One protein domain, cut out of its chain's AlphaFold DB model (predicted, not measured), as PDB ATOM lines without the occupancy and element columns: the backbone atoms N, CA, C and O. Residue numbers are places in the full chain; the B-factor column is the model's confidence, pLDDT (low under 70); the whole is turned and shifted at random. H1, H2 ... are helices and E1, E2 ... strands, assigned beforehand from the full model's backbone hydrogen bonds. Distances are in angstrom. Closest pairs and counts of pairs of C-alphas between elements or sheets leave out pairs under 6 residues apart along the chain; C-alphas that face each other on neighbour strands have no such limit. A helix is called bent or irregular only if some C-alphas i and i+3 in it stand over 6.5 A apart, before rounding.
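Overview. This is residues 81 to 236 of the 239 residues of an uncharacterized protein of Syntrophus sp. PtaB.Bin001 (UniProt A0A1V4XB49). A strongly twisted sheet of eight strands is folded back on itself, with E3 as the hinge between E2 E1 E4 and E5 E6 E7 E8; H3 and H4 pack on one face, while short H2 covers E3. The long hairpin E7 and E8 reaches to one end of the longest axis, and the loop of residues 135 to 141 sticks out. The 156 printed residues include four named helices and eight named strands, in the order H1 E1 E2 E3 E4 H2 E5 E6 H3 E7 E8 H4. The mixed sheet runs E2 E1 E4 E3 E5 E6 E7 E8, and the class is mixed, helices and strands. The whole is compact, with a radius of gyration of the C-alphas of 15.8 A and spans of 54 by 37 by 28 A.

Along the chain. H1 spans residues 83 to 86, from C-alpha 83 at (172.731, 287.669, 221.360). E1 is residues 87 to 91, E2 94 to 97, E3 119 to 123, E4 129 to 131 and H2 144 to 148. E5, residues 155 to 162, is 20.9 A long and bends by 57 degrees at residue 158. E6 is residues 165 to 170, 15.3 A long. H3, residues 180 to 192, is 18.3 A long. E7, residues 201 to 210, is 25.3 A long and bends by 59 degrees at residue 207. E8 is residues 216 to 223, 22.1 A long. H4, residues 226 to 236, is 15.8 A long and ends at C-alpha 236, (138.855, 284.180, 231.994); it is irregular, but only just, with C-alphas 232 and 235 6.7 A apart.

Arrangement. E1 and E2 form an antiparallel hairpin, N 96 and O 89 being 2.8 A apart. E3 and E5 are antiparallel, with N 121 and O 157 at 2.8 A. E6 and E7 are parallel, with N 201 and O 167 at 2.9 A; E6, H3 and E7 form a strand-helix-strand unit, two parallel neighbour strands with a helix between, and its crossover is right-handed. E4, H2 and E5 form a split unit, with E3 between the strands, also right-handed. E7 and E8 form a hairpin, N 204 and O 221 being 2.8 A apart. H1 is on the sheet, over none of its strands. H2 is over E3, at a height over the sheet of 8.5 A. H3 and H4 only just touch, with 3 pairs of C-alphas within 8 A, through residues 180 to 184 of H3; the closest C-alphas, of Leu 184 and Gly 234, are 7.1 A apart. Every O i to N i+4 pair is within hydrogen-bond range in H3; H4 has 5 of 7, H2 0 of 1 but 2 of 2 O i to N i+3 pairs, and H1 is too short for an O i to N i+4 pair.

Size, cuts and confidence. The two C-alphas farthest apart, of Ser 107 and Glu 213, are 56.9 A apart. The printed part has no cut; the links E2 to E3 and E4 to H2 are long. The mean pLDDT of the printed part is 78.2, with 49 residues under 70, among them residues 134 to 153.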
ATOM      1  N   GLU A  81     177.513 286.303 223.637       70.50
ATOM      2  CA  GLU A  81     178.238 287.460 223.109       70.50
ATOM      3  C   GLU A  81     177.627 288.003 221.815       70.50
ATOM      4  O   GLU A  81     177.770 289.185 221.532       70.50
ATOM      5  N   ASP A  82     176.928 287.173 221.037       80.44
ATOM      6  CA  ASP A  82     176.273 287.587 219.791       80.44
ATOM      7  C   ASP A  82     174.765 287.844 219.960       80.44
ATOM      8  O   ASP A  82     174.113 288.332 219.032       80.44
ATOM      9  N   ARG A  83     174.183 287.553 221.134       82.06
ATOM     10  CA  ARG A  83     172.731 287.669 221.360       82.06
ATOM     11  C   ARG A  83     172.211 289.097 221.234       82.06
ATOM     12  O   ARG A  83     171.079 289.290 220.794       82.06
ATOM     13  N   TRP A  84     173.042 290.094 221.542       85.56
ATOM     14  CA  TRP A  84     172.686 291.507 221.384       85.56
ATOM     15  C   TRP A  84     172.270 291.851 219.945       85.56
ATOM     16  O   TRP A  84     171.421 292.716 219.764       85.56
ATOM     17  N   ARG A  85     172.788 291.141 218.927       84.81
ATOM     18  CA  ARG A  85     172.465 291.376 217.503       84.81
ATOM     19  C   ARG A  85     171.000 291.120 217.162       84.81
ATOM     20  O   ARG A  85     170.516 291.611 216.145       84.81
ATOM     21  N   TYR A  86     170.337 290.305 217.978       88.00
ATOM     22  CA  TYR A  86     168.936 289.924 217.836       88.00
ATOM     23  C   TYR A  86     168.037 290.674 218.816       88.00
ATOM     24  O   TYR A  86     166.828 290.479 218.792       88.00
ATOM     25  N   GLN A  87     168.610 291.498 219.696       90.38
ATOM     26  CA  GLN A  87     167.858 292.239 220.693       90.38
ATOM     27  C   GLN A  87     167.135 293.420 220.048       90.38
ATOM     28  O   GLN A  87     167.689 294.127 219.201       90.38
ATOM     29  N   ILE A  88     165.897 293.628 220.480       91.75
ATOM     30  CA  ILE A  88     165.078 294.775 220.110       91.75
ATOM     31  C   ILE A  88     165.175 295.801 221.230       91.75
ATOM     32  O   ILE A  88     165.042 295.459 222.407       91.75
ATOM     33  N   ILE A  89     165.373 297.058 220.854       91.50
ATOM     34  CA  ILE A  89     165.308 298.192 221.772       91.50
ATOM     35  C   ILE A  89     164.009 298.944 221.528       91.50
ATOM     36  O   ILE A  89     163.568 299.112 220.389       91.50
ATOM     37  N   VAL A  90     163.368 299.365 222.617       92.12
ATOM     38  CA  VAL A  90     162.125 300.131 222.576       92.12
ATOM     39  C   VAL A  90     162.394 301.549 223.057       92.12
ATOM     40  O   VAL A  90     162.899 301.754 224.158       92.12
ATOM     41  N   SER A  91     162.040 302.534 222.234       91.38
ATOM     42  CA  SER A  91     162.139 303.955 222.576       91.38
ATOM     43  C   SER A  91     161.068 304.751 221.844       91.38
ATOM     44  O   SER A  91     160.753 304.466 220.688       91.38
ATOM     45  N   GLY A  92     160.457 305.728 222.518       90.19
ATOM     46  CA  GLY A  92     159.408 306.565 221.920       90.19
ATOM     47  C   GLY A  92     158.234 305.770 221.323       90.19
ATOM     48  O   GLY A  92     157.652 306.193 220.324       90.19
ATOM     49  N   GLY A  93     157.930 304.593 221.884       92.38
ATOM     50  CA  GLY A  93     156.879 303.693 221.399       92.38
ATOM     51  C   GLY A  93     157.186 302.984 220.076       92.38
ATOM     52  O   GLY A  93     156.261 302.512 219.411       92.38
ATOM     53  N   LYS A  94     158.462 302.905 219.681       94.75
ATOM     54  CA  LYS A  94     158.925 302.194 218.484       94.75
ATOM     55  C   LYS A  94     159.998 301.163 218.821       94.75
ATOM     56  O   LYS A  94     160.753 301.331 219.773       94.75
ATOM     57  N   MET A  95     160.045 300.113 218.011       94.25
ATOM     58  CA  MET A  95     161.011 299.021 218.038       94.25
ATOM     59  C   MET A  95     162.175 299.308 217.089       94.25
ATOM     60  O   MET A  95     161.974 299.665 215.923       94.25
ATOM     61  N   TYR A  96     163.385 299.085 217.582       91.94
ATOM     62  CA  TYR A  96     164.634 299.320 216.876       91.94
ATOM     63  C   TYR A  96     165.507 298.070 216.892       91.94
ATOM     64  O   TYR A  96     165.525 297.313 217.868       91.94
ATOM     65  N   ARG A  97     166.248 297.859 215.802       87.88
ATOM     66  CA  ARG A  97     167.327 296.878 215.756       87.88
ATOM     67  C   ARG A  97     168.549 297.467 216.445       87.88
ATOM     68  O   ARG A  97     169.042 298.519 216.043       87.88
ATOM     69  N   ARG A  98     169.089 296.730 217.411       83.69
ATOM     70  CA  ARG A  98     170.320 297.117 218.093       83.69
ATOM     71  C   ARG A  98     171.511 297.158 217.126       83.69
ATOM     72  O   ARG A  98     171.776 296.178 216.427       83.69
ATOM     73  N   ALA A  99     172.235 298.276 217.110       77.69
ATOM     74  CA  ALA A  99     173.364 298.499 216.199       77.69
ATOM     75  C   ALA A  99     174.697 297.912 216.706       77.69
ATOM     76  O   ALA A  99     175.502 297.428 215.909       77.69
ATOM     77  N   SER A 100     174.928 297.910 218.023       77.19
ATOM     78  CA  SER A 100     176.154 297.392 218.652       77.19
ATOM     79  C   SER A 100     175.894 296.785 220.039       77.19
ATOM     80  O   SER A 100     174.868 297.058 220.668       77.19
ATOM     81  N   ALA A 101     176.841 295.983 220.538       75.50
ATOM     82  CA  ALA A 101     176.779 295.370 221.870       75.50
ATOM     83  C   ALA A 101     176.704 296.397 223.012       75.50
ATOM     84  O   ALA A 101     176.091 296.117 224.042       75.50
ATOM     85  N   ASP A 102     177.274 297.584 222.796       72.81
ATOM     86  CA  ASP A 102     177.338 298.679 223.769       72.81
ATOM     87  C   ASP A 102     176.246 299.732 223.542       72.81
ATOM     88  O   ASP A 102     176.170 300.712 224.278       72.81
ATOM     89  N   SER A 103     175.379 299.546 222.536       66.38
ATOM     90  CA  SER A 103     174.306 300.499 222.248       66.38
ATOM     91  C   SER A 103     173.350 300.581 223.435       66.38
ATOM     92  O   SER A 103     172.715 299.582 223.791       66.38
ATOM     93  N   THR A 104     173.269 301.761 224.046       61.16
ATOM     94  CA  THR A 104     172.291 302.133 225.079       61.16
ATOM     95  C   THR A 104     171.357 303.253 224.604       61.16
ATOM     96  O   THR A 104     170.577 303.774 225.397       61.16
ATOM     97  N   SER A 105     171.466 303.669 223.336       59.75
ATOM     98  CA  SER A 105     170.757 304.807 222.739       59.75
ATOM     99  C   SER A 105     170.245 304.444 221.349       59.75
ATOM    100  O   SER A 105     170.935 303.778 220.588       59.75
ATOM    101  N   THR A 106     169.066 304.949 220.979       62.38
ATOM    102  CA  THR A 106     168.441 304.710 219.666       62.38
ATOM    103  C   THR A 106     168.977 305.603 218.542       62.38
ATOM    104  O   THR A 106     168.439 305.583 217.440       62.38
ATOM    105  N   SER A 107     169.990 306.433 218.808       56.97
ATOM    106  CA  SER A 107     170.520 307.425 217.859       56.97
ATOM    107  C   SER A 107     171.186 306.811 216.623       56.97
ATOM    108  O   SER A 107     171.102 307.406 215.553       56.97
ATOM    109  N   ASP A 108     171.769 305.617 216.755       61.44
ATOM    110  CA  ASP A 108     172.404 304.873 215.655       61.44
ATOM    111  C   ASP A 108     171.582 303.646 215.224       61.44
ATOM    112  O   ASP A 108     172.063 302.776 214.496       61.44
ATOM    113  N   GLU A 109     170.340 303.536 215.703       72.50
ATOM    114  CA  GLU A 109     169.536 302.331 215.542       72.50
ATOM    115  C   GLU A 109     168.541 302.440 214.395       72.50
ATOM    116  O   GLU A 109     167.833 303.435 214.219       72.50
ATOM    117  N   THR A 110     168.444 301.366 213.619       85.25
ATOM    118  CA  THR A 110     167.499 301.285 212.508       85.25
ATOM    119  C   THR A 110     166.141 300.842 213.030       85.25
ATOM    120  O   THR A 110     166.049 299.880 213.796       85.25
ATOM    121  N   LEU A 111     165.069 301.508 212.591       90.44
ATOM    122  CA  LEU A 111     163.705 301.050 212.861       90.44
ATOM    123  C   LEU A 111     163.545 299.602 212.399       90.44
ATOM    124  O   LEU A 111     163.915 299.256 211.276       90.44
ATOM    125  N   LEU A 112     162.984 298.764 213.269       91.06
ATOM    126  CA  LEU A 112     162.693 297.386 212.913       91.06
ATOM    127  C   LEU A 112     161.571 297.364 211.868       91.06
ATOM    128  O   LEU A 112     160.527 297.992 212.047       91.06
ATOM    129  N   ASP A 113     161.791 296.625 210.790       90.94
ATOM    130  CA  ASP A 113     160.789 296.364 209.767       90.94
ATOM    131  C   ASP A 113     160.928 294.909 209.313       90.94
ATOM    132  O   ASP A 113     162.025 294.458 208.975       90.94
ATOM    133  N   THR A 114     159.833 294.153 209.372       86.44
ATOM    134  CA  THR A 114     159.819 292.731 209.000       86.44
ATOM    135  C   THR A 114     159.464 292.522 207.531       86.44
ATOM    136  O   THR A 114     159.470 291.386 207.057       86.44
ATOM    137  N   GLY A 115     159.107 293.583 206.796       80.44
ATOM    138  CA  GLY A 115     158.644 293.492 205.413       80.44
ATOM    139  C   GLY A 115     157.412 292.594 205.237       80.44
ATOM    140  O   GLY A 115     157.217 292.045 204.156       80.44
ATOM    141  N   GLY A 116     156.627 292.385 206.303       68.75
ATOM    142  CA  GLY A 116     155.471 291.481 206.316       68.75
ATOM    143  C   GLY A 116     155.816 289.990 206.228       68.75
ATOM    144  O   GLY A 116     154.962 289.193 205.851       68.75
ATOM    145  N   GLN A 117     157.063 289.606 206.521       68.00
ATOM    146  CA  GLN A 117     157.519 288.214 206.429       68.00
ATOM    147  C   GLN A 117     157.346 287.413 207.730       68.00
ATOM    148  O   GLN A 117     157.663 286.228 207.722       68.00
ATOM    149  N   GLY A 118     156.866 288.023 208.825       74.62
ATOM    150  CA  GLY A 118     156.778 287.386 210.142       74.62
ATOM    151  C   GLY A 118     158.150 286.979 210.682       74.62
ATOM    152  O   GLY A 118     158.704 285.939 210.329       74.62
ATOM    153  N   TYR A 119     158.741 287.789 211.556       85.44
ATOM    154  CA  TYR A 119     160.037 287.450 212.152       85.44
ATOM    155  C   TYR A 119     159.847 286.611 213.408       85.44
ATOM    156  O   TYR A 119     158.969 286.896 214.219       85.44
ATOM    157  N   ILE A 120     160.715 285.608 213.600       87.50
ATOM    158  CA  ILE A 120     160.803 284.849 214.855       87.50
ATOM    159  C   ILE A 120     160.974 285.843 215.990       87.50
ATOM    160  O   ILE A 120     161.852 286.696 215.911       87.50
ATOM    161  N   PHE A 121     160.179 285.696 217.041       88.75
ATOM    162  CA  PHE A 121     160.142 286.595 218.179       88.75
ATOM    163  C   PHE A 121     160.165 285.833 219.494       88.75
ATOM    164  O   PHE A 121     159.523 284.788 219.639       88.75
ATOM    165  N   ILE A 122     160.920 286.360 220.452       86.50
ATOM    166  CA  ILE A 122     161.112 285.766 221.771       86.50
ATOM    167  C   ILE A 122     161.142 286.855 222.831       86.50
ATOM    168  O   ILE A 122     161.714 287.924 222.621       86.50
ATOM    169  N   ILE A 123     160.577 286.530 223.989       82.56
ATOM    170  CA  ILE A 123     160.736 287.298 225.219       82.56
ATOM    171  C   ILE A 123     161.414 286.398 226.248       82.56
ATOM    172  O   ILE A 123     160.906 285.312 226.534       82.56
ATOM    173  N   ASP A 124     162.555 286.821 226.788       78.19
ATOM    174  CA  ASP A 124     163.236 286.068 227.846       78.19
ATOM    175  C   ASP A 124     162.535 286.206 229.214       78.19
ATOM    176  O   ASP A 124     161.524 286.892 229.363       78.19
ATOM    177  N   ASP A 125     163.063 285.529 230.232       73.25
ATOM    178  CA  ASP A 125     162.547 285.560 231.606       73.25
ATOM    179  C   ASP A 125     162.650 286.940 232.285       73.25
ATOM    180  O   ASP A 125     161.986 287.185 233.292       73.25
ATOM    181  N   LYS A 126     163.446 287.854 231.723       74.69
ATOM    182  CA  LYS A 126     163.639 289.230 232.197       74.69
ATOM    183  C   LYS A 126     162.804 290.246 231.418       74.69
ATOM    184  O   LYS A 126     162.859 291.433 231.730       74.69
ATOM    185  N   GLY A 127     162.035 289.807 230.421       78.00
ATOM    186  CA  GLY A 127     161.227 290.680 229.572       78.00
ATOM    187  C   GLY A 127     161.999 291.336 228.423       78.00
ATOM    188  O   GLY A 127     161.447 292.208 227.752       78.00
ATOM    189  N   ASN A 128     163.246 290.936 228.160       88.38
ATOM    190  CA  ASN A 128     163.987 291.425 227.002       88.38
ATOM    191  C   ASN A 128     163.395 290.846 225.720       88.38
ATOM    192  O   ASN A 128     163.049 289.665 225.650       88.38
ATOM    193  N   LEU A 129     163.320 291.690 224.696       93.44
ATOM    194  CA  LEU A 129     162.720 291.362 223.412       93.44
ATOM    195  C   LEU A 129     163.804 290.969 222.405       93.44
ATOM    196  O   LEU A 129     164.811 291.668 222.267       93.44
ATOM    197  N   TYR A 130     163.575 289.887 221.667       90.44
ATOM    198  CA  TYR A 130     164.474 289.423 220.615       90.44
ATOM    199  C   TYR A 130     163.705 289.052 219.354       90.44
ATOM    200  O   TYR A 130     162.643 288.436 219.441       90.44
ATOM    201  N   CYS A 131     164.271 289.332 218.181       90.56
ATOM    202  CA  CYS A 131     163.769 288.780 216.931       90.56
ATOM    203  C   CYS A 131     164.871 288.323 215.977       90.56
ATOM    204  O   CYS A 131     166.015 288.775 216.037       90.56
ATOM    205  N   SER A 132     164.521 287.429 215.050       86.31
ATOM    206  CA  SER A 132     165.357 287.186 213.871       86.31
ATOM    207  C   SER A 132     165.506 288.475 213.063       86.31
ATOM    208  O   SER A 132     164.580 289.271 213.039       86.31
ATOM    209  N   MET A 133     166.628 288.668 212.367       81.38
ATOM    210  CA  MET A 133     166.910 289.920 211.642       81.38
ATOM    211  C   MET A 133     166.842 289.783 210.111       81.38
ATOM    212  O   MET A 133     167.333 290.645 209.388       81.38
ATOM    213  N   GLY A 134     166.252 288.692 209.602       69.12
ATOM    214  CA  GLY A 134     166.126 288.426 208.159       69.12
ATOM    215  C   GLY A 134     167.454 288.215 207.412       69.12
ATOM    216  O   GLY A 134     167.453 287.954 206.215       69.12
ATOM    217  N   ASP A 135     168.588 288.281 208.110       68.31
ATOM    218  CA  ASP A 135     169.955 288.246 207.577       68.31
ATOM    219  C   ASP A 135     170.701 286.954 207.947       68.31
ATOM    220  O   ASP A 135     171.931 286.910 208.039       68.31
ATOM    221  N   GLN A 136     169.948 285.876 208.173       65.81
ATOM    222  CA  GLN A 136     170.526 284.598 208.569       65.81
ATOM    223  C   GLN A 136     171.432 284.043 207.457       65.81
ATOM    224  O   GLN A 136     171.092 284.151 206.275       65.81
ATOM    225  N   PRO A 137     172.584 283.431 207.800       54.03
ATOM    226  CA  PRO A 137     173.511 282.904 206.806       54.03
ATOM    227  C   PRO A 137     172.824 281.924 205.850       54.03
ATOM    228  O   PRO A 137     172.155 280.985 206.287       54.03
ATOM    229  N   LYS A 138     173.031 282.107 204.539       48.22
ATOM    230  CA  LYS A 138     172.507 281.194 203.514       48.22
ATOM    231  C   LYS A 138     172.932 279.753 203.827       48.22
ATOM    232  O   LYS A 138     174.114 279.479 204.018       48.22
ATOM    233  N   GLY A 139     171.961 278.841 203.878       44.94
ATOM    234  CA  GLY A 139     172.181 277.416 204.157       44.94
ATOM    235  C   GLY A 139     172.156 277.012 205.638       44.94
ATOM    236  O   GLY A 139     172.336 275.831 205.925       44.94
ATOM    237  N   GLN A 140     171.917 277.941 206.574       50.19
ATOM    238  CA  GLN A 140     171.699 277.629 207.994       50.19
ATOM    239  C   GLN A 140     170.236 277.852 208.382       50.19
ATOM    240  O   GLN A 140     169.625 278.848 208.002       50.19
ATOM    241  N   LEU A 141     169.682 276.919 209.157       55.62
ATOM    242  CA  LEU A 141     168.328 277.029 209.694       55.62
ATOM    243  C   LEU A 141     168.355 277.836 210.995       55.62
ATOM    244  O   LEU A 141     169.210 277.613 211.859       55.62
ATOM    245  N   PHE A 142     167.406 278.763 211.121       63.84
ATOM    246  CA  PHE A 142     167.228 279.603 212.298       63.84
ATOM    247  C   PHE A 142     165.807 279.421 212.827       63.84
ATOM    248  O   PHE A 142     164.839 279.646 212.104       63.84
ATOM    249  N   HIS A 143     165.692 278.991 214.078       69.50
ATOM    250  CA  HIS A 143     164.425 278.700 214.748       69.50
ATOM    251  C   HIS A 143     164.312 279.517 216.040       69.50
ATOM    252  O   HIS A 143     165.280 280.145 216.463       69.50
ATOM    253  N   HIS A 144     163.160 279.483 216.717       65.81
ATOM    254  CA  HIS A 144     162.992 280.118 218.035       65.81
ATOM    255  C   HIS A 144     164.085 279.677 219.019       65.81
ATOM    256  O   HIS A 144     164.723 280.491 219.677       65.81
ATOM    257  N   SER A 145     164.418 278.388 219.051       60.28
ATOM    258  CA  SER A 145     165.479 277.890 219.929       60.28
ATOM    259  C   SER A 145     166.875 278.447 219.598       60.28
ATOM    260  O   SER A 145     167.713 278.486 220.498       60.28
ATOM    261  N   SER A 146     167.126 278.940 218.376       65.81
ATOM    262  CA  SER A 146     168.427 279.476 217.948       65.81
ATOM    263  C   SER A 146     168.883 280.685 218.763       65.81
ATOM    264  O   SER A 146     170.059 280.766 219.105       65.81
ATOM    265  N   ILE A 147     167.978 281.612 219.097       68.69
ATOM    266  CA  ILE A 147     168.316 282.859 219.815       68.69
ATOM    267  C   ILE A 147     168.689 282.573 221.280       68.69
ATOM    268  O   ILE A 147     169.622 283.167 221.832       68.69
ATOM    269  N   MET A 148     167.957 281.651 221.911       63.81
ATOM    270  CA  MET A 148     168.021 281.403 223.355       63.81
ATOM    271  C   MET A 148     168.661 280.060 223.726       63.81
ATOM    272  O   MET A 148     168.626 279.659 224.882       63.81
ATOM    273  N   ASN A 149     169.289 279.353 222.786       61.34
ATOM    274  CA  ASN A 149     169.969 278.074 223.041       61.34
ATOM    275  C   ASN A 149     169.074 276.988 223.665       61.34
ATOM    276  O   ASN A 149     169.549 276.165 224.450       61.34
ATOM    277  N   GLY A 150     167.782 276.991 223.319       53.59
ATOM    278  CA  GLY A 150     166.809 276.014 223.827       53.59
ATOM    279  C   GLY A 150     166.495 276.143 225.323       53.59
ATOM    280  O   GLY A 150     166.084 275.164 225.942       53.59
ATOM    281  N   VAL A 151     166.760 277.301 225.941       53.38
ATOM    282  CA  VAL A 151     166.372 277.559 227.339       53.38
ATOM    283  C   VAL A 151     164.923 278.037 227.427       53.38
ATOM    284  O   VAL A 151     164.357 278.516 226.449       53.38
ATOM    285  N   ALA A 152     164.331 277.930 228.617       57.62
ATOM    286  CA  ALA A 152     162.992 278.445 228.875       57.62
ATOM    287  C   ALA A 152     162.910 279.958 228.611       57.62
ATOM    288  O   ALA A 152     163.836 280.710 228.913       57.62
ATOM    289  N   VAL A 153     161.777 280.389 228.065       65.38
ATOM    290  CA  VAL A 153     161.495 281.779 227.692       65.38
ATOM    291  C   VAL A 153     160.109 282.162 228.200       65.38
ATOM    292  O   VAL A 153     159.245 281.296 228.349       65.38
ATOM    293  N   ALA A 154     159.877 283.450 228.450       70.12
ATOM    294  CA  ALA A 154     158.553 283.942 228.826       70.12
ATOM    295  C   ALA A 154     157.561 283.843 227.658       70.12
ATOM    296  O   ALA A 154     156.364 283.641 227.871       70.12
ATOM    297  N   PHE A 155     158.053 283.977 226.422       81.19
ATOM    298  CA  PHE A 155     157.242 283.849 225.217       81.19
ATOM    299  C   PHE A 155     158.076 283.497 223.981       81.19
ATOM    300  O   PHE A 155     159.230 283.907 223.867       81.19
ATOM    301  N   ALA A 156     157.461 282.793 223.028       76.69
ATOM    302  CA  ALA A 156     158.007 282.545 221.697       76.69
ATOM    303  C   ALA A 156     156.883 282.553 220.651       76.69
ATOM    304  O   ALA A 156     155.850 281.916 220.841       76.69
ATOM    305  N   GLY A 157     157.100 283.201 219.515       82.62
ATOM    306  CA  GLY A 157     156.114 283.310 218.440       82.62
ATOM    307  C   GLY A 157     156.704 284.029 217.238       82.62
ATOM    308  O   GLY A 157     157.924 284.009 217.061       82.62
ATOM    309  N   ALA A 158     155.880 284.673 216.428       85.69
ATOM    310  CA  ALA A 158     156.350 285.616 215.420       85.69
ATOM    311  C   ALA A 158     155.718 286.999 215.598       85.69
ATOM    312  O   ALA A 158     154.661 287.139 216.215       85.69
ATOM    313  N   ILE A 159     156.395 288.023 215.074       91.88
ATOM    314  CA  ILE A 159     155.892 289.399 215.018       91.88
ATOM    315  C   ILE A 159     155.982 289.964 213.607       91.88
ATOM    316  O   ILE A 159     156.891 289.633 212.844       91.88
ATOM    317  N   ASP A 160     155.091 290.908 213.327       90.12
ATOM    318  CA  ASP A 160     155.172 291.803 212.183       90.12
ATOM    319  C   ASP A 160     155.355 293.237 212.651       90.12
ATOM    320  O   ASP A 160     154.583 293.749 213.470       90.12
ATOM    321  N   VAL A 161     156.360 293.908 212.097       92.50
ATOM    322  CA  VAL A 161     156.715 295.281 212.455       92.50
ATOM    323  C   VAL A 161     156.863 296.097 211.183       92.50
ATOM    324  O   VAL A 161     157.524 295.659 210.249       92.50
ATOM    325  N   VAL A 162     156.259 297.283 211.160       93.31
ATOM    326  CA  VAL A 162     156.354 298.232 210.042       93.31
ATOM    327  C   VAL A 162     156.804 299.577 210.585       93.31
ATOM    328  O   VAL A 162     156.147 300.144 211.464       93.31
ATOM    329  N   ALA A 163     157.928 300.093 210.085       92.25
ATOM    330  CA  ALA A 163     158.530 301.345 210.552       92.25
ATOM    331  C   ALA A 163     158.648 301.437 212.097       92.25
ATOM    332  O   ALA A 163     158.320 302.461 212.710       92.25
ATOM    333  N   GLY A 164     159.074 300.340 212.732       93.31
ATOM    334  CA  GLY A 164     159.231 300.192 214.181       93.31
ATOM    335  C   GLY A 164     157.928 300.044 214.971       93.31
ATOM    336  O   GLY A 164     157.970 299.979 216.195       93.31
ATOM    337  N   LYS A 165     156.760 299.991 214.326       95.38
ATOM    338  CA  LYS A 165     155.482 299.759 215.009       95.38
ATOM    339  C   LYS A 165     155.098 298.294 214.917       95.38
ATOM    340  O   LYS A 165     155.081 297.743 213.820       95.38
ATOM    341  N   LEU A 166     154.746 297.687 216.048       95.75
ATOM    342  CA  LEU A 166     154.147 296.356 216.059       95.75
ATOM    343  C   LEU A 166     152.806 296.408 215.315       95.75
ATOM    344  O   LEU A 166     152.005 297.314 215.532       95.75
ATOM    345  N   THR A 167     152.579 295.452 214.421       93.81
ATOM    346  CA  THR A 167     151.356 295.356 213.603       93.81
ATOM    347  C   THR A 167     150.730 293.968 213.644       93.81
ATOM    348  O   THR A 167     149.531 293.835 213.390       93.81
ATOM    349  N   GLY A 168     151.506 292.948 214.009       91.00
ATOM    350  CA  GLY A 168     151.036 291.580 214.166       91.00
ATOM    351  C   GLY A 168     151.864 290.815 215.191       91.00
ATOM    352  O   GLY A 168     153.055 291.081 215.344       91.00
ATOM    353  N   ILE A 169     151.230 289.882 215.895       92.31
ATOM    354  CA  ILE A 169     151.904 288.906 216.756       92.31
ATOM    355  C   ILE A 169     151.126 287.584 216.772       92.31
ATOM    356  O   ILE A 169     149.892 287.568 216.769       92.31
ATOM    357  N   ASP A 170     151.853 286.472 216.810       85.31
ATOM    358  CA  ASP A 170     151.302 285.126 216.968       85.31
ATOM    359  C   ASP A 170     152.041 284.326 218.046       85.31
ATOM    360  O   ASP A 170     153.103 284.728 218.515       85.31
ATOM    361  N   ASN A 171     151.479 283.183 218.446       77.12
ATOM    362  CA  ASN A 171     152.102 282.208 219.354       77.12
ATOM    363  C   ASN A 171     152.601 280.942 218.620       77.12
ATOM    364  O   ASN A 171     152.802 279.893 219.242       77.12
ATOM    365  N   ALA A 172     152.782 281.000 217.300       68.50
ATOM    366  CA  ALA A 172     153.186 279.864 216.481       68.50
ATOM    367  C   ALA A 172     154.713 279.679 216.529       68.50
ATOM    368  O   ALA A 172     155.464 280.165 215.691       68.50
ATOM    369  N   SER A 173     155.193 278.938 217.529       61.69
ATOM    370  CA  SER A 173     156.634 278.793 217.812       61.69
ATOM    371  C   SER A 173     157.181 277.370 217.725       61.69
ATOM    372  O   SER A 173     158.242 277.051 218.267       61.69
ATOM    373  N   GLY A 174     156.444 276.474 217.068       63.16
ATOM    374  CA  GLY A 174     156.850 275.079 216.908       63.16
ATOM    375  C   GLY A 174     156.789 274.301 218.225       63.16
ATOM    376  O   GLY A 174     155.729 273.773 218.565       63.16
ATOM    377  N   HIS A 175     157.917 274.181 218.936       55.41
ATOM    378  CA  HIS A 175     158.047 273.369 220.159       55.41
ATOM    379  C   HIS A 175     157.670 274.099 221.445       55.41
ATOM    380  O   HIS A 175     157.146 273.456 222.351       55.41
ATOM    381  N   TYR A 176     157.865 275.420 221.518       51.09
ATOM    382  CA  TYR A 176     157.537 276.177 222.733       51.09
ATOM    383  C   TYR A 176     156.028 276.271 222.984       51.09
ATOM    384  O   TYR A 176     155.622 276.409 224.133       51.09
ATOM    385  N   ARG A 177     155.206 276.197 221.922       61.84
ATOM    386  CA  ARG A 177     153.725 276.170 221.944       61.84
ATOM    387  C   ARG A 177     153.098 277.001 223.083       61.84
ATOM    388  O   ARG A 177     152.354 276.442 223.893       61.84
ATOM    389  N   PRO A 178     153.395 278.312 223.181       67.31
ATOM    390  CA  PRO A 178     152.895 279.133 224.263       67.31
ATOM    391  C   PRO A 178     151.377 279.123 224.263       67.31
ATOM    392  O   PRO A 178     150.733 279.365 223.241       67.31
ATOM    393  N   GLY A 179     150.813 278.857 225.434       69.50
ATOM    394  CA  GLY A 179     149.379 278.950 225.640       69.50
ATOM    395  C   GLY A 179     148.908 280.398 225.755       69.50
ATOM    396  O   GLY A 179     149.695 281.347 225.790       69.50
ATOM    397  N   LYS A 180     147.592 280.545 225.900       79.94
ATOM    398  CA  LYS A 180     146.891 281.814 226.133       79.94
ATOM    399  C   LYS A 180     147.597 282.724 227.150       79.94
ATOM    400  O   LYS A 180     147.862 283.879 226.845       79.94
ATOM    401  N   GLU A 181     147.930 282.202 228.332       74.38
ATOM    402  CA  GLU A 181     148.536 282.995 229.416       74.38
ATOM    403  C   GLU A 181     149.900 283.582 229.033       74.38
ATOM    404  O   GLU A 181     150.243 284.688 229.440       74.38
ATOM    405  N   HIS A 182     150.672 282.873 228.208       79.25
ATOM    406  CA  HIS A 182     151.992 283.333 227.775       79.25
ATOM    407  C   HIS A 182     151.858 284.473 226.767       79.25
ATOM    408  O   HIS A 182     152.574 285.464 226.874       79.25
ATOM    409  N   LEU A 183     150.903 284.378 225.833       82.62
ATOM    410  CA  LEU A 183     150.608 285.463 224.896       82.62
ATOM    411  C   LEU A 183     150.030 286.691 225.618       82.62
ATOM    412  O   LEU A 183     150.451 287.811 225.347       82.62
ATOM    413  N   LEU A 184     149.132 286.498 226.591       82.94
ATOM    414  CA  LEU A 184     148.628 287.589 227.434       82.94
ATOM    415  C   LEU A 184     149.767 288.283 228.197       82.94
ATOM    416  O   LEU A 184     149.819 289.511 228.243       82.94
ATOM    417  N   ASN A 185     150.692 287.512 228.772       83.12
ATOM    418  CA  ASN A 185     151.859 288.063 229.453       83.12
ATOM    419  C   ASN A 185     152.805 288.790 228.484       83.12
ATOM    420  O   ASN A 185     153.287 289.873 228.800       83.12
ATOM    421  N   ALA A 186     153.020 288.247 227.283       87.06
ATOM    422  CA  ALA A 186     153.830 288.887 226.251       87.06
ATOM    423  C   ALA A 186     153.276 290.261 225.861       87.06
ATOM    424  O   ALA A 186     154.020 291.239 225.840       87.06
ATOM    425  N   LEU A 187     151.961 290.360 225.636       92.56
ATOM    426  CA  LEU A 187     151.294 291.629 225.341       92.56
ATOM    427  C   LEU A 187     151.465 292.642 226.483       92.56
ATOM    428  O   LEU A 187     151.767 293.804 226.219       92.56
ATOM    429  N   LYS A 188     151.354 292.202 227.745       90.50
ATOM    430  CA  LYS A 188     151.602 293.057 228.920       90.50
ATOM    431  C   LYS A 188     153.042 293.565 228.977       90.50
ATOM    432  O   LYS A 188     153.248 294.746 229.232       90.50
ATOM    433  N   ILE A 189     154.029 292.704 228.721       89.56
ATOM    434  CA  ILE A 189     155.451 293.088 228.698       89.56
ATOM    435  C   ILE A 189     155.705 294.122 227.593       89.56
ATOM    436  O   ILE A 189     156.315 295.156 227.851       89.56
ATOM    437  N   ILE A 190     155.194 293.874 226.385       94.19
ATOM    438  CA  ILE A 190     155.334 294.770 225.228       94.19
ATOM    439  C   ILE A 190     154.701 296.139 225.517       94.19
ATOM    440  O   ILE A 190     155.330 297.176 225.302       94.19
ATOM    441  N   GLN A 191     153.477 296.147 226.048       94.56
ATOM    442  CA  GLN A 191     152.780 297.378 226.416       94.56
ATOM    443  C   GLN A 191     153.495 298.121 227.551       94.56
ATOM    444  O   GLN A 191     153.622 299.343 227.496       94.56
ATOM    445  N   GLY A 192     154.014 297.396 228.548       93.75
ATOM    446  CA  GLY A 192     154.793 297.955 229.655       93.75
ATOM    447  C   GLY A 192     156.098 298.626 229.216       93.75
ATOM    448  O   GLY A 192     156.574 299.526 229.901       93.75
ATOM    449  N   GLN A 193     156.641 298.253 228.054       93.38
ATOM    450  CA  GLN A 193     157.787 298.928 227.427       93.38
ATOM    451  C   GLN A 193     157.387 300.153 226.582       93.38
ATOM    452  O   GLN A 193     158.249 300.824 226.021       93.38
ATOM    453  N   GLY A 194     156.094 300.477 226.489       93.75
ATOM    454  CA  GLY A 194     155.587 301.662 225.792       93.75
ATOM    455  C   GLY A 194     155.178 301.436 224.333       93.75
ATOM    456  O   GLY A 194     154.869 302.405 223.638       93.75
ATOM    457  N   ILE A 195     155.146 300.190 223.848       95.94
ATOM    458  CA  ILE A 195     154.605 299.873 222.518       95.94
ATOM    459  C   ILE A 195     153.072 299.866 222.572       95.94
ATOM    460  O   ILE A 195     152.458 299.181 223.390       95.94
ATOM    461  N   SER A 196     152.439 300.602 221.659       95.25
ATOM    462  CA  SER A 196     150.982 300.585 221.502       95.25
ATOM    463  C   SER A 196     150.500 299.240 220.956       95.25
ATOM    464  O   SER A 196     150.990 298.779 219.929       95.25
ATOM    465  N   LEU A 197     149.477 298.665 221.593       94.69
ATOM    466  CA  LEU A 197     148.788 297.461 221.113       94.69
ATOM    467  C   LEU A 197     147.601 297.764 220.181       94.69
ATOM    468  O   LEU A 197     147.075 296.863 219.534       94.69
ATOM    469  N   LYS A 198     147.201 299.036 220.077       93.69
ATOM    470  CA  LYS A 198     146.110 299.469 219.202       93.69
ATOM    471  C   LYS A 198     146.404 299.126 217.741       93.69
ATOM    472  O   LYS A 198     147.438 299.528 217.207       93.69
ATOM    473  N   GLY A 199     145.470 298.442 217.088       91.31
ATOM    474  CA  GLY A 199     145.577 298.014 215.695       91.31
ATOM    475  C   GLY A 199     146.543 296.849 215.458       91.31
ATOM    476  O   GLY A 199     146.803 296.522 214.300       91.31
ATOM    477  N   VAL A 200     147.082 296.228 216.515       94.81
ATOM    478  CA  VAL A 200     147.933 295.036 216.398       94.81
ATOM    479  C   VAL A 200     147.054 293.814 216.165       94.81
ATOM    480  O   VAL A 200     146.187 293.501 216.976       94.81
ATOM    481  N   ARG A 201     147.289 293.090 215.071       92.62
ATOM    482  CA  ARG A 201     146.568 291.850 214.766       92.62
ATOM    483  C   ARG A 201     147.121 290.697 215.598       92.62
ATOM    484  O   ARG A 201     148.336 290.553 215.716       92.62
ATOM    485  N   ILE A 202     146.242 289.852 216.127       90.44
ATOM    486  CA  ILE A 202     146.637 288.645 216.861       90.44
ATOM    487  C   ILE A 202     146.213 287.415 216.070       90.44
ATOM    488  O   ILE A 202     145.029 287.244 215.774       90.44
ATOM    489  N   THR A 203     147.169 286.533 215.789       85.31
ATOM    490  CA  THR A 203     146.903 285.189 215.263       85.31
ATOM    491  C   THR A 203     147.161 284.185 216.379       85.31
ATOM    492  O   THR A 203     148.303 283.859 216.689       85.31
ATOM    493  N   TYR A 204     146.100 283.708 217.025       82.50
ATOM    494  CA  TYR A 204     146.212 282.797 218.159       82.50
ATOM    495  C   TYR A 204     146.000 281.347 217.721       82.50
ATOM    496  O   TYR A 204     144.897 280.940 217.366       82.50
ATOM    497  N   LEU A 205     147.058 280.543 217.775       75.38
ATOM    498  CA  LEU A 205     146.999 279.093 217.652       75.38
ATOM    499  C   LEU A 205     146.444 278.502 218.953       75.38
ATOM    500  O   LEU A 205     147.172 278.325 219.932       75.38
ATOM    501  N   ALA A 206     145.150 278.186 218.951       71.06
ATOM    502  CA  ALA A 206     144.441 277.623 220.098       71.06
ATOM    503  C   ALA A 206     144.721 276.123 220.308       71.06
ATOM    504  O   ALA A 206     144.428 275.580 221.371       71.06
ATOM    505  N   GLY A 207     145.276 275.451 219.298       67.31
ATOM    506  CA  GLY A 207     145.584 274.024 219.321       67.31
ATOM    507  C   GLY A 207     145.359 273.383 217.958       67.31
ATOM    508  O   GLY A 207     145.391 274.061 216.934       67.31
ATOM    509  N   MET A 208     145.113 272.076 217.950       68.06
ATOM    510  CA  MET A 208     144.704 271.341 216.754       68.06
ATOM    511  C   MET A 208     143.199 271.081 216.798       68.06
ATOM    512  O   MET A 208     142.647 270.767 217.852       68.06
ATOM    513  N   ARG A 209     142.532 271.205 215.652       57.62
ATOM    514  CA  ARG A 209     141.131 270.832 215.463       57.62
ATOM    515  C   ARG A 209     141.064 269.619 214.552       57.62
ATOM    516  O   ARG A 209     141.537 269.662 213.417       57.62
ATOM    517  N   ARG A 210     140.416 268.564 215.038       63.34
ATOM    518  CA  ARG A 210     140.083 267.398 214.225       63.34
ATOM    519  C   ARG A 210     138.979 267.754 213.235       63.34
ATOM    520  O   ARG A 210     137.965 268.323 213.633       63.34
ATOM    521  N   ILE A 211     139.208 267.456 211.960       72.19
ATOM    522  CA  ILE A 211     138.237 267.696 210.882       72.19
ATOM    523  C   ILE A 211     137.607 266.379 210.425       72.19
ATOM    524  O   ILE A 211     136.421 266.354 210.115       72.19
ATOM    525  N   ASP A 212     138.356 265.280 210.488       72.69
ATOM    526  CA  ASP A 212     137.857 263.925 210.262       72.69
ATOM    527  C   ASP A 212     138.662 262.901 211.083       72.69
ATOM    528  O   ASP A 212     139.510 263.262 211.898       72.69
ATOM    529  N   GLU A 213     138.369 261.614 210.910       61.22
ATOM    530  CA  GLU A 213     139.010 260.511 211.636       61.22
ATOM    531  C   GLU A 213     140.542 260.451 211.498       61.22
ATOM    532  O   GLU A 213     141.203 259.956 212.413       61.22
ATOM    533  N   ASN A 214     141.105 260.998 210.417       66.69
ATOM    534  CA  ASN A 214     142.528 260.918 210.087       66.69
ATOM    535  C   ASN A 214     143.217 262.293 209.975       66.69
ATOM    536  O   ASN A 214     144.443 262.342 209.862       66.69
ATOM    537  N   THR A 215     142.467 263.400 210.036       49.56
ATOM    538  CA  THR A 215     142.980 264.751 209.766       49.56
ATOM    539  C   THR A 215     142.768 265.711 210.936       49.56
ATOM    540  O   THR A 215     141.644 266.005 211.355       49.56
ATOM    541  N   GLU A 216     143.872 266.295 211.402       54.38
ATOM    542  CA  GLU A 216     143.899 267.404 212.355       54.38
ATOM    543  C   GLU A 216     144.597 268.608 211.718       54.38
ATOM    544  O   GLU A 216     145.688 268.480 211.162       54.38
ATOM    545  N   LEU A 217     143.965 269.782 211.787       53.75
ATOM    546  CA  LEU A 217     144.534 271.038 211.300       53.75
ATOM    547  C   LEU A 217     144.744 272.028 212.451       53.75
ATOM    548  O   LEU A 217     143.980 272.008 213.420       53.75
ATOM    549  N   PRO A 218     145.728 272.935 212.345       59.38
ATOM    550  CA  PRO A 218     145.875 274.039 213.283       59.38
ATOM    551  C   PRO A 218     144.585 274.859 213.403       59.38
ATOM    552  O   PRO A 218     143.992 275.269 212.405       59.38
ATOM    553  N   ASN A 219     144.155 275.104 214.637       72.12
ATOM    554  CA  ASN A 219     143.012 275.950 214.948       72.12
ATOM    555  C   ASN A 219     143.492 277.367 215.261       72.12
ATOM    556  O   ASN A 219     143.971 277.630 216.368       72.12
ATOM    557  N   PHE A 220     143.369 278.261 214.283       75.06
ATOM    558  CA  PHE A 220     143.722 279.666 214.443       75.06
ATOM    559  C   PHE A 220     142.488 280.513 214.744       75.06
ATOM    560  O   PHE A 220     141.506 280.500 214.003       75.06
ATOM    561  N   GLU A 221     142.574 281.295 215.812       83.94
ATOM    562  CA  GLU A 221     141.648 282.372 216.128       83.94
ATOM    563  C   GLU A 221     142.296 283.697 215.711       83.94
ATOM    564  O   GLU A 221     143.413 284.011 216.128       83.94
ATOM    565  N   LEU A 222     141.611 284.465 214.863       87.19
ATOM    566  CA  LEU A 222     142.131 285.714 214.309       87.19
ATOM    567  C   LEU A 222     141.448 286.907 214.968       87.19
ATOM    568  O   LEU A 222     140.221 287.017 214.958       87.19
ATOM    569  N   TYR A 223     142.250 287.834 215.476       90.19
ATOM    570  CA  TYR A 223     141.780 289.083 216.055       90.19
ATOM    571  C   TYR A 223     142.368 290.249 215.275       90.19
ATOM    572  O   TYR A 223     143.579 290.358 215.092       90.19
ATOM    573  N   SER A 224     141.495 291.148 214.826       89.44
ATOM    574  CA  SER A 224     141.897 292.354 214.102       89.44
ATOM    575  C   SER A 224     142.611 293.382 214.983       89.44
ATOM    576  O   SER A 224     143.217 294.302 214.446       89.44
ATOM    577  N   ASP A 225     142.485 293.253 216.306       91.56
ATOM    578  CA  ASP A 225     143.049 294.158 217.304       91.56
ATOM    579  C   ASP A 225     143.372 293.385 218.596       91.56
ATOM    580  O   ASP A 225     142.606 292.501 219.004       91.56
ATOM    581  N   ALA A 226     144.486 293.719 219.243       90.50
ATOM    582  CA  ALA A 226     144.926 293.125 220.495       90.50
ATOM    583  C   ALA A 226     143.953 293.401 221.647       90.50
ATOM    584  O   ALA A 226     143.776 292.534 222.500       90.50
ATOM    585  N   GLU A 227     143.274 294.549 221.659       89.25
ATOM    586  CA  GLU A 227     142.267 294.877 222.674       89.25
ATOM    587  C   GLU A 227     141.118 293.861 222.651       89.25
ATOM    588  O   GLU A 227     140.733 293.334 223.693       89.25
ATOM    589  N   ARG A 228     140.668 293.450 221.457       90.25
ATOM    590  CA  ARG A 228     139.635 292.407 221.307       90.25
ATOM    591  C   ARG A 228     140.097 291.043 221.806       90.25
ATOM    592  O   ARG A 228     139.300 290.273 222.340       90.25
ATOM    593  N   PHE A 229     141.376 290.715 221.619       91.06
ATOM    594  CA  PHE A 229     141.947 289.490 222.178       91.06
ATOM    595  C   PHE A 229     141.972 289.545 223.711       91.06
ATOM    596  O   PHE A 229     141.581 288.577 224.367       91.06
ATOM    597  N   LEU A 230     142.385 290.678 224.289       89.25
ATOM    598  CA  LEU A 230     142.408 290.891 225.737       89.25
ATOM    599  C   LEU A 230     141.003 290.800 226.347       89.25
ATOM    600  O   LEU A 230     140.839 290.148 227.374       89.25
ATOM    601  N   GLU A 231     139.986 291.362 225.699       88.31
ATOM    602  CA  GLU A 231     138.585 291.220 226.116       88.31
ATOM    603  C   GLU A 231     138.127 289.755 226.068       88.31
ATOM    604  O   GLU A 231     137.600 289.226 227.047       88.31
ATOM    605  N   ALA A 232     138.381 289.065 224.952       86.94
ATOM    606  CA  ALA A 232     137.908 287.699 224.738       86.94
ATOM    607  C   ALA A 232     138.617 286.651 225.617       86.94
ATOM    608  O   ALA A 232     138.021 285.635 225.976       86.94
ATOM    609  N   LYS A 233     139.904 286.849 225.925       81.12
ATOM    610  CA  LYS A 233     140.758 285.831 226.565       81.12
ATOM    611  C   LYS A 233     141.313 286.248 227.928       81.12
ATOM    612  O   LYS A 233     141.675 285.366 228.713       81.12
ATOM    613  N   GLY A 234     141.359 287.545 228.227       68.12
ATOM    614  CA  GLY A 234     141.859 288.101 229.489       68.12
ATOM    615  C   GLY A 234     140.856 288.032 230.644       68.12
ATOM    616  O   GLY A 234     141.271 287.844 231.784       68.12
ATOM    617  N   ALA A 235     139.547 288.082 230.370       56.25
ATOM    618  CA  ALA A 235     138.506 288.007 231.405       56.25
ATOM    619  C   ALA A 235     138.396 286.624 232.090       56.25
ATOM    620  O   ALA A 235     137.877 286.517 233.195       56.25
ATOM    621  N   ILE A 236     138.927 285.561 231.474       46.06
ATOM    622  CA  ILE A 236     138.855 284.180 231.994       46.06
ATOM    623  C   ILE A 236     139.944 283.902 233.060       46.06
ATOM    624  O   ILE A 236     139.988 282.823 233.635       46.06
TER     625      ILE A 236